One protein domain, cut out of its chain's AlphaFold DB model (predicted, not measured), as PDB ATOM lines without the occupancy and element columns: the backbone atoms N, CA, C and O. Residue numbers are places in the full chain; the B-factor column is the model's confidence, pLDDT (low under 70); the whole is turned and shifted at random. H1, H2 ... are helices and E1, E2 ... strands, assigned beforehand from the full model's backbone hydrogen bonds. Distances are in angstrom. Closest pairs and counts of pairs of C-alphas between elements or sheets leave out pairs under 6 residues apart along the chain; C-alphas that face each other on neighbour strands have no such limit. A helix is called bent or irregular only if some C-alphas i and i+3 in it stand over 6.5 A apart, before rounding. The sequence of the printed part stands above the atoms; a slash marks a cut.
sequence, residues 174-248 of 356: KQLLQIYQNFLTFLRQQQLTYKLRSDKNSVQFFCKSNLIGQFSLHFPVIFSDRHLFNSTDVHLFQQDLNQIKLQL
ATOM      1  N   LYS A 174     192.846 121.956 187.280       79.50
ATOM      2  CA  LYS A 174     192.233 120.670 186.910       79.50
ATOM      3  C   LYS A 174     190.827 120.507 187.483       79.50
ATOM      4  O   LYS A 174     189.938 120.045 186.770       79.50
ATOM      5  N   GLN A 175     190.611 120.891 188.740       84.44
ATOM      6  CA  GLN A 175     189.281 120.835 189.352       84.44
ATOM      7  C   GLN A 175     188.287 121.762 188.643       84.44
ATOM      8  O   GLN A 175     187.203 121.316 188.274       84.44
ATOM      9  N   LEU A 176     188.666 123.018 188.389       80.88
ATOM     10  CA  LEU A 176     187.834 123.984 187.661       80.88
ATOM     11  C   LEU A 176     187.447 123.478 186.273       80.88
ATOM     12  O   LEU A 176     186.280 123.549 185.888       80.88
ATOM     13  N   LEU A 177     188.409 122.914 185.544       77.12
ATOM     14  CA  LEU A 177     188.161 122.328 184.235       77.12
ATOM     15  C   LEU A 177     187.153 121.173 184.310       77.12
ATOM     16  O   LEU A 177     186.236 121.112 183.492       77.12
ATOM     17  N   GLN A 178     187.289 120.277 185.291       81.06
ATOM     18  CA  GLN A 178     186.347 119.172 185.480       81.06
ATOM     19  C   GLN A 178     184.936 119.681 185.809       81.06
ATOM     20  O   GLN A 178     183.951 119.207 185.240       81.06
ATOM     21  N   ILE A 179     184.830 120.668 186.699       82.50
ATOM     22  CA  ILE A 179     183.564 121.318 187.068       82.50
ATOM     23  C   ILE A 179     182.902 121.928 185.830       82.50
ATOM     24  O   ILE A 179     181.711 121.713 185.578       82.50
ATOM     25  N   TYR A 180     183.688 122.625 185.014       79.44
ATOM     26  CA  TYR A 180     183.223 123.224 183.775       79.44
ATOM     27  C   TYR A 180     182.757 122.174 182.753       79.44
ATOM     28  O   TYR A 180     181.665 122.295 182.199       79.44
ATOM     29  N   GLN A 181     183.509 121.087 182.550       76.44
ATOM     30  CA  GLN A 181     183.107 119.980 181.668       76.44
ATOM     31  C   GLN A 181     181.801 119.310 182.123       76.44
ATOM     32  O   GLN A 181     180.937 118.980 181.300       76.44
ATOM     33  N   ASN A 182     181.617 119.148 183.434       81.38
ATOM     34  CA  ASN A 182     180.373 118.633 184.003       81.38
ATOM     35  C   ASN A 182     179.203 119.585 183.719       81.38
ATOM     36  O   ASN A 182     178.107 119.146 183.366       81.38
ATOM     37  N   PHE A 183     179.429 120.895 183.814       82.19
ATOM     38  CA  PHE A 183     178.425 121.899 183.478       82.19
ATOM     39  C   PHE A 183     178.081 121.924 181.984       82.19
ATOM     40  O   PHE A 183     176.903 121.923 181.640       82.19
ATOM     41  N   LEU A 184     179.067 121.826 181.088       76.94
ATOM     42  CA  LEU A 184     178.819 121.681 179.647       76.94
ATOM     43  C   LEU A 184     178.003 120.425 179.320       76.94
ATOM     44  O   LEU A 184     177.201 120.410 178.387       76.94
ATOM     45  N   THR A 185     178.201 119.348 180.077       78.56
ATOM     46  CA  THR A 185     177.401 118.125 179.942       78.56
ATOM     47  C   THR A 185     175.955 118.358 180.371       78.56
ATOM     48  O   THR A 185     175.046 117.987 179.631       78.56
ATOM     49  N   PHE A 186     175.740 119.051 181.492       85.12
ATOM     50  CA  PHE A 186     174.409 119.487 181.915       85.12
ATOM     51  C   PHE A 186     173.719 120.349 180.844       85.12
ATOM     52  O   PHE A 186     172.598 120.036 180.452       85.12
ATOM     53  N   LEU A 187     174.388 121.375 180.306       80.88
ATOM     54  CA  LEU A 187     173.804 122.231 179.263       80.88
ATOM     55  C   LEU A 187     173.379 121.421 178.035       80.88
ATOM     56  O   LEU A 187     172.270 121.601 177.538       80.88
ATOM     57  N   ARG A 188     174.214 120.471 177.590       78.56
ATOM     58  CA  ARG A 188     173.884 119.565 176.478       78.56
ATOM     59  C   ARG A 188     172.650 118.711 176.769       78.56
ATOM     60  O   ARG A 188     171.790 118.584 175.900       78.56
ATOM     61  N   GLN A 189     172.527 118.165 177.979       82.94
ATOM     62  CA  GLN A 189     171.354 117.386 178.401       82.94
ATOM     63  C   GLN A 189     170.076 118.235 178.419       82.94
ATOM     64  O   GLN A 189     169.027 117.780 177.964       82.94
ATOM     65  N   GLN A 190     170.181 119.487 178.870       81.94
ATOM     66  CA  GLN A 190     169.086 120.463 178.842       81.94
ATOM     67  C   GLN A 190     168.871 121.082 177.452       81.94
ATOM     68  O   GLN A 190     167.932 121.849 177.240       81.94
ATOM     69  N   GLN A 191     169.719 120.728 176.482       82.31
ATOM     70  CA  GLN A 191     169.707 121.248 175.121       82.31
ATOM     71  C   GLN A 191     169.776 122.793 175.084       82.31
ATOM     72  O   GLN A 191     169.089 123.454 174.291       82.31
ATOM     73  N   LEU A 192     170.587 123.345 175.985       79.06
ATOM     74  CA  LEU A 192     170.870 124.763 176.137       79.06
ATOM     75  C   LEU A 192     172.211 125.102 175.494       79.06
ATOM     76  O   LEU A 192     173.145 124.298 175.510       79.06
ATOM     77  N   THR A 193     172.314 126.324 174.994       79.56
ATOM     78  CA  THR A 193     173.583 126.927 174.581       79.56
ATOM     79  C   THR A 193     173.885 128.152 175.420       79.56
ATOM     80  O   THR A 193     173.032 128.637 176.165       79.56
ATOM     81  N   TYR A 194     175.125 128.623 175.362       78.69
ATOM     82  CA  TYR A 194     175.551 129.799 176.101       78.69
ATOM     83  C   TYR A 194     176.473 130.661 175.245       78.69
ATOM     84  O   TYR A 194     177.081 130.152 174.308       78.69
ATOM     85  N   LYS A 195     176.557 131.945 175.592       77.56
ATOM     86  CA  LYS A 195     177.431 132.928 174.963       77.56
ATOM     87  C   LYS A 195     178.082 133.836 175.996       77.56
ATOM     88  O   LYS A 195     177.386 134.397 176.844       77.56
ATOM     89  N   LEU A 196     179.398 133.997 175.921       74.31
ATOM     90  CA  LEU A 196     180.149 134.947 176.733       74.31
ATOM     91  C   LEU A 196     179.972 136.363 176.174       74.31
ATOM     92  O   LEU A 196     180.083 136.606 174.968       74.31
ATOM     93  N   ARG A 197     179.689 137.326 177.048       76.88
ATOM     94  CA  ARG A 197     179.558 138.730 176.655       76.88
ATOM     95  C   ARG A 197     180.925 139.391 176.504       76.88
ATOM     96  O   ARG A 197     181.956 138.905 176.962       76.88
ATOM     97  N   SER A 198     180.931 140.543 175.836       72.06
ATOM     98  CA  SER A 198     182.144 141.325 175.568       72.06
ATOM     99  C   SER A 198     182.818 141.863 176.831       72.06
ATOM    100  O   SER A 198     184.016 142.125 176.803       72.06
ATOM    101  N   ASP A 199     182.065 142.018 177.923       73.50
ATOM    102  CA  ASP A 199     182.593 142.384 179.244       73.50
ATOM    103  C   ASP A 199     183.437 141.270 179.876       73.50
ATOM    104  O   ASP A 199     184.028 141.468 180.935       73.50
ATOM    105  N   LYS A 200     183.465 140.102 179.228       69.38
ATOM    106  CA  LYS A 200     184.028 138.843 179.682       69.38
ATOM    107  C   LYS A 200     183.428 138.325 180.979       69.38
ATOM    108  O   LYS A 200     183.529 137.140 181.160       69.38
ATOM    109  N   ASN A 201     182.765 139.103 181.826       73.38
ATOM    110  CA  ASN A 201     182.290 138.682 183.149       73.38
ATOM    111  C   ASN A 201     180.853 138.168 183.180       73.38
ATOM    112  O   ASN A 201     180.410 137.672 184.216       73.38
ATOM    113  N   SER A 202     180.122 138.258 182.069       80.00
ATOM    114  CA  SER A 202     178.758 137.749 181.998       80.00
ATOM    115  C   SER A 202     178.544 136.740 180.874       80.00
ATOM    116  O   SER A 202     179.138 136.806 179.797       80.00
ATOM    117  N   VAL A 203     177.665 135.780 181.148       81.44
ATOM    118  CA  VAL A 203     177.262 134.713 180.238       81.44
ATOM    119  C   VAL A 203     175.755 134.765 180.019       81.44
ATOM    120  O   VAL A 203     174.972 134.951 180.950       81.44
ATOM    121  N   GLN A 204     175.343 134.619 178.768       84.69
ATOM    122  CA  GLN A 204     173.952 134.511 178.349       84.69
ATOM    123  C   GLN A 204     173.647 133.059 178.001       84.69
ATOM    124  O   GLN A 204     174.464 132.417 177.352       84.69
ATOM    125  N   PHE A 205     172.481 132.549 178.390       83.06
ATOM    126  CA  PHE A 205     172.030 131.196 178.059       83.06
ATOM    127  C   PHE A 205     170.820 131.234 177.137       83.06
ATOM    128  O   PHE A 205     169.951 132.095 177.273       83.06
ATOM    129  N   PHE A 206     170.746 130.265 176.227       82.69
ATOM    130  CA  PHE A 206     169.736 130.209 175.183       82.69
ATOM    131  C   PHE A 206     169.079 128.833 175.108       82.69
ATOM    132  O   PHE A 206     169.739 127.800 175.234       82.69
ATOM    133  N   CYS A 207     167.776 128.815 174.826       82.06
ATOM    134  CA  CYS A 207     167.043 127.619 174.422       82.06
ATOM    135  C   CYS A 207     166.411 127.865 173.053       82.06
ATOM    136  O   CYS A 207     165.568 128.751 172.914       82.06
ATOM    137  N   LYS A 208     166.819 127.092 172.033       79.00
ATOM    138  CA  LYS A 208     166.364 127.272 170.639       79.00
ATOM    139  C   LYS A 208     166.427 128.752 170.214       79.00
ATOM    140  O   LYS A 208     165.430 129.305 169.762       79.00
ATOM    141  N   SER A 209     167.581 129.386 170.441       76.44
ATOM    142  CA  SER A 209     167.859 130.798 170.099       76.44
ATOM    143  C   SER A 209     167.214 131.859 170.996       76.44
ATOM    144  O   SER A 209     167.602 133.020 170.906       76.44
ATOM    145  N   ASN A 210     166.291 131.497 171.890       76.12
ATOM    146  CA  ASN A 210     165.693 132.447 172.826       76.12
ATOM    147  C   ASN A 210     166.582 132.612 174.055       76.12
ATOM    148  O   ASN A 210     166.950 131.613 174.672       76.12
ATOM    149  N   LEU A 211     166.894 133.857 174.419       84.38
ATOM    150  CA  LEU A 211     167.584 134.177 175.666       84.38
ATOM    151  C   LEU A 211     166.698 133.768 176.850       84.38
ATOM    152  O   LEU A 211     165.572 134.243 176.971       84.38
ATOM    153  N   ILE A 212     167.213 132.898 177.714       87.44
ATOM    154  CA  ILE A 212     166.494 132.382 178.893       87.44
ATOM    155  C   ILE A 212     167.095 132.858 180.214       87.44
ATOM    156  O   ILE A 212     166.473 132.711 181.260       87.44
ATOM    157  N   GLY A 213     168.301 133.423 180.184       84.69
ATOM    158  CA  GLY A 213     168.939 133.958 181.376       84.69
ATOM    159  C   GLY A 213     170.287 134.588 181.074       84.69
ATOM    160  O   GLY A 213     170.946 134.252 180.088       84.69
ATOM    161  N   GLN A 214     170.693 135.504 181.944       88.62
ATOM    162  CA  GLN A 214     172.010 136.118 181.929       88.62
ATOM    163  C   GLN A 214     172.558 136.123 183.349       88.62
ATOM    164  O   GLN A 214     171.866 136.528 184.279       88.62
ATOM    165  N   PHE A 215     173.804 135.695 183.492       86.12
ATOM    166  CA  PHE A 215     174.448 135.515 184.784       86.12
ATOM    167  C   PHE A 215     175.846 136.101 184.745       86.12
ATOM    168  O   PHE A 215     176.519 136.049 183.714       86.12
ATOM    169  N   SER A 216     176.285 136.642 185.870       84.50
ATOM    170  CA  SER A 216     177.686 136.987 186.069       84.50
ATOM    171  C   SER A 216     178.429 135.756 186.575       84.50
ATOM    172  O   SER A 216     177.894 135.008 187.390       84.50
ATOM    173  N   LEU A 217     179.646 135.547 186.086       77.25
ATOM    174  CA  LEU A 217     180.556 134.529 186.600       77.25
ATOM    175  C   LEU A 217     181.700 135.232 187.323       77.25
ATOM    176  O   LEU A 217     182.255 136.196 186.799       77.25
ATOM    177  N   HIS A 218     182.100 134.718 188.483       75.12
ATOM    178  CA  HIS A 218     183.310 135.167 189.170       75.12
ATOM    179  C   HIS A 218     184.557 134.889 188.323       75.12
ATOM    180  O   HIS A 218     185.491 135.685 188.310       75.12
ATOM    181  N   PHE A 219     184.553 133.781 187.570       67.12
ATOM    182  CA  PHE A 219     185.674 133.368 186.727       67.12
ATOM    183  C   PHE A 219     185.215 132.966 185.325       67.12
ATOM    184  O   PHE A 219     185.141 131.783 184.996       67.12
ATOM    185  N   PRO A 220     184.972 133.934 184.436       54.47
ATOM    186  CA  PRO A 220     184.902 133.646 183.002       54.47
ATOM    187  C   PRO A 220     186.281 133.335 182.392       54.47
ATOM    188  O   PRO A 220     186.394 132.874 181.261       54.47
ATOM    189  N   VAL A 221     187.339 133.628 183.152       49.44
ATOM    190  CA  VAL A 221     188.760 133.680 182.778       49.44
ATOM    191  C   VAL A 221     189.372 132.286 182.584       49.44
ATOM    192  O   VAL A 221     190.507 132.182 182.134       49.44
ATOM    193  N   ILE A 222     188.614 131.195 182.785       51.56
ATOM    194  CA  ILE A 222     189.046 129.836 182.385       51.56
ATOM    195  C   ILE A 222     189.399 129.787 180.880       51.56
ATOM    196  O   ILE A 222     189.980 128.820 180.418       51.56
ATOM    197  N   PHE A 223     189.091 130.824 180.093       48.66
ATOM    198  CA  PHE A 223     189.405 130.895 178.662       48.66
ATOM    199  C   PHE A 223     190.499 131.896 178.280       48.66
ATOM    200  O   PHE A 223     190.939 131.890 177.131       48.66
ATOM    201  N   SER A 224     190.963 132.748 179.194       46.59
ATOM    202  CA  SER A 224     192.082 133.645 178.908       46.59
ATOM    203  C   SER A 224     192.670 134.171 180.205       46.59
ATOM    204  O   SER A 224     192.021 135.007 180.815       46.59
ATOM    205  N   ASP A 225     193.862 133.707 180.593       52.34
ATOM    206  CA  ASP A 225     194.924 134.452 181.306       52.34
ATOM    207  C   ASP A 225     195.620 133.634 182.413       52.34
ATOM    208  O   ASP A 225     195.134 132.616 182.896       52.34
ATOM    209  N   ARG A 226     196.823 134.094 182.792       60.50
ATOM    210  CA  ARG A 226     197.795 133.460 183.710       60.50
ATOM    211  C   ARG A 226     197.373 133.482 185.193       60.50
ATOM    212  O   ARG A 226     198.228 133.623 186.067       60.50
ATOM    213  N   HIS A 227     196.078 133.415 185.491       69.75
ATOM    214  CA  HIS A 227     195.582 133.449 186.868       69.75
ATOM    215  C   HIS A 227     195.927 132.145 187.586       69.75
ATOM    216  O   HIS A 227     195.544 131.066 187.132       69.75
ATOM    217  N   LEU A 228     196.649 132.242 188.705       75.69
ATOM    218  CA  LEU A 228     196.983 131.096 189.549       75.69
ATOM    219  C   LEU A 228     195.787 130.760 190.441       75.69
ATOM    220  O   LEU A 228     195.575 131.401 191.470       75.69
ATOM    221  N   PHE A 229     195.011 129.756 190.026       78.62
ATOM    222  CA  PHE A 229     193.811 129.347 190.744       78.62
ATOM    223  C   PHE A 229     194.118 128.798 192.139       78.62
ATOM    224  O   PHE A 229     195.129 128.129 192.359       78.62
ATOM    225  N   ASN A 230     193.200 129.046 193.066       85.19
ATOM    226  CA  ASN A 230     193.224 128.535 194.433       85.19
ATOM    227  C   ASN A 230     191.881 127.866 194.810       85.19
ATOM    228  O   ASN A 230     190.949 127.796 194.006       85.19
ATOM    229  N   SER A 231     191.772 127.362 196.041       89.75
ATOM    230  CA  SER A 231     190.559 126.693 196.538       89.75
ATOM    231  C   SER A 231     189.333 127.608 196.604       89.75
ATOM    232  O   SER A 231     188.220 127.147 196.347       89.75
ATOM    233  N   THR A 232     189.515 128.890 196.925       89.69
ATOM    234  CA  THR A 232     188.436 129.887 196.921       89.69
ATOM    235  C   THR A 232     187.881 130.058 195.513       89.69
ATOM    236  O   THR A 232     186.666 130.069 195.338       89.69
ATOM    237  N   ASP A 233     188.749 130.096 194.500       85.88
ATOM    238  CA  ASP A 233     188.327 130.233 193.102       85.88
ATOM    239  C   ASP A 233     187.473 129.038 192.649       85.88
ATOM    240  O   ASP A 233     186.419 129.215 192.036       85.88
ATOM    241  N   VAL A 234     187.888 127.816 193.011       86.12
ATOM    242  CA  VAL A 234     187.110 126.586 192.767       86.12
ATOM    243  C   VAL A 234     185.731 126.678 193.416       86.12
ATOM    244  O   VAL A 234     184.723 126.362 192.780       86.12
ATOM    245  N   HIS A 235     185.681 127.110 194.676       90.12
ATOM    246  CA  HIS A 235     184.439 127.197 195.434       90.12
ATOM    247  C   HIS A 235     183.463 128.208 194.827       90.12
ATOM    248  O   HIS A 235     182.309 127.858 194.578       90.12
ATOM    249  N   LEU A 236     183.932 129.424 194.536       89.19
ATOM    250  CA  LEU A 236     183.121 130.487 193.937       89.19
ATOM    251  C   LEU A 236     182.588 130.075 192.563       89.19
ATOM    252  O   LEU A 236     181.395 130.201 192.295       89.19
ATOM    253  N   PHE A 237     183.436 129.491 191.711       87.00
ATOM    254  CA  PHE A 237     182.995 129.028 190.398       87.00
ATOM    255  C   PHE A 237     181.949 127.909 190.505       87.00
ATOM    256  O   PHE A 237     180.942 127.913 189.799       87.00
ATOM    257  N   GLN A 238     182.135 126.963 191.429       90.19
ATOM    258  CA  GLN A 238     181.150 125.913 191.680       90.19
ATOM    259  C   GLN A 238     179.814 126.480 192.184       90.19
ATOM    260  O   GLN A 238     178.756 125.972 191.795       90.19
ATOM    261  N   GLN A 239     179.849 127.509 193.036       90.75
ATOM    262  CA  GLN A 239     178.656 128.212 193.507       90.75
ATOM    263  C   GLN A 239     177.912 128.881 192.349       90.75
ATOM    264  O   GLN A 239     176.711 128.644 192.213       90.75
ATOM    265  N   ASP A 240     178.615 129.609 191.477       88.75
ATOM    266  CA  ASP A 240     178.018 130.251 190.300       88.75
ATOM    267  C   ASP A 240     177.288 129.237 189.422       88.75
ATOM    268  O   ASP A 240     176.109 129.396 189.103       88.75
ATOM    269  N   LEU A 241     177.963 128.139 189.067       88.25
ATOM    270  CA  LEU A 241     177.369 127.128 188.196       88.25
ATOM    271  C   LEU A 241     176.178 126.425 188.854       88.25
ATOM    272  O   LEU A 241     175.229 126.058 188.162       88.25
ATOM    273  N   ASN A 242     176.195 126.239 190.175       90.31
ATOM    274  CA  ASN A 242     175.059 125.675 190.900       90.31
ATOM    275  C   ASN A 242     173.868 126.639 190.924       90.31
ATOM    276  O   ASN A 242     172.744 126.205 190.680       90.31
ATOM    277  N   GLN A 243     174.100 127.934 191.147       89.12
ATOM    278  CA  GLN A 243     173.046 128.947 191.070       89.12
ATOM    279  C   GLN A 243     172.437 129.011 189.667       89.12
ATOM    280  O   GLN A 243     171.214 129.010 189.526       89.12
ATOM    281  N   ILE A 244     173.273 128.968 188.628       88.56
ATOM    282  CA  ILE A 244     172.819 128.929 187.237       88.56
ATOM    283  C   ILE A 244     171.954 127.687 186.981       88.56
ATOM    284  O   ILE A 244     170.857 127.808 186.443       88.56
ATOM    285  N   LYS A 245     172.390 126.494 187.402       88.31
ATOM    286  CA  LYS A 245     171.608 125.251 187.242       88.31
ATOM    287  C   LYS A 245     170.230 125.308 187.906       88.31
ATOM    288  O   LYS A 245     169.305 124.684 187.398       88.31
ATOM    289  N   LEU A 246     170.112 126.003 189.038       88.00
ATOM    290  CA  LEU A 246     168.845 126.163 189.759       88.00
ATOM    291  C   LEU A 246     167.892 127.139 189.061       88.00
ATOM    292  O   LEU A 246     166.681 126.973 189.159       88.00
ATOM    293  N   GLN A 247     168.430 128.152 188.380       85.75
ATOM    294  CA  GLN A 247     167.640 129.199 187.728       85.75
ATOM    295  C   GLN A 247     167.319 128.895 186.261       85.75
ATOM    296  O   GLN A 247     166.356 129.433 185.718       85.75
ATOM    297  N   LEU A 248     168.111 128.048 185.598       84.25
ATOM    298  CA  LEU A 248     167.828 127.632 184.230       84.25
ATOM    299  C   LEU A 248     166.638 126.659 184.188       84.25
ATOM    300  O   LEU A 248     166.506 125.813 185.077       84.25
TER     301      LEU A 248
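AT A GLANCE: This is residues 174 to 248 of the 356 residues of an uncharacterized protein of Loigolactobacillus backii (UniProt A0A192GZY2). Two long helices, H1 and H3, lie side by side and run the same way, and each grazes a small, strongly twisted three-stranded sheet with its later residues. The short H2 sits past one end of the sheet, close to H1. The 75 printed residues include three named helices and three named strands in the order H1 E1 E2 E3 H2 H3, a mixed class; the antiparallel sheet, order E1 E2 E3, is a meander, each strand the antiparallel neighbour of the one before. The whole is compact, with a radius of gyration of the C-alphas of 12.2 A and spans of 36 by 25 by 16 A.

HOW THE PARTS SIT: Start at H1, residues 174 to 189, which only grazes the sheet with residues 184 to 187. Next come E1, residues 192 to 196, and E2, residues 202 to 207, a hairpin; look for N 195 and O 204, 2.8 A apart. E2 and E3, residues 210 to 216, form another hairpin, with N 205 and O 213 at 2.9 A. H2, residues 220 to 223, is not on the sheet; it is close to H1 but not clearly touching, the closest C-alphas being Leu 177 and Ile 222, 7.8 A apart. H3, residues 231 to 247, touches H1 with residues 234 to 241 alone, at a shallow tilt of 9 degrees, the same way; these two helices' closest C-alphas are Leu 176 and Val 234, 5.8 A apart. H3 only grazes the sheet with residues 240 to 247; its closest C-alphas to E3 are Ile 244 and Phe 215, 7.2 A apart. In H1 and H3 every O i to N i+4 pair is within hydrogen-bond range; H2 is too short for such a pair.

IN THESE COORDINATES: Find C-alpha 174 at (192.233, 120.670, 186.910); from there H1 runs 22.8 A. E1, E2 and E3 measure 13.8 A, 17.2 A and 18.4 A. H2, 6.8 A from C-alpha 220 to 223, is irregular, but only just. H3 runs 24.7 A to C-alpha 247 at (167.640, 129.199, 187.728).

THE WHOLE: The C-alphas of Lys 208 and Leu 228 are the two farthest apart, at 36.2 A. The printed part has no cut, and no link is long. Look for low confidence, pLDDT under 70, at residue 200 and residues 219 to 227.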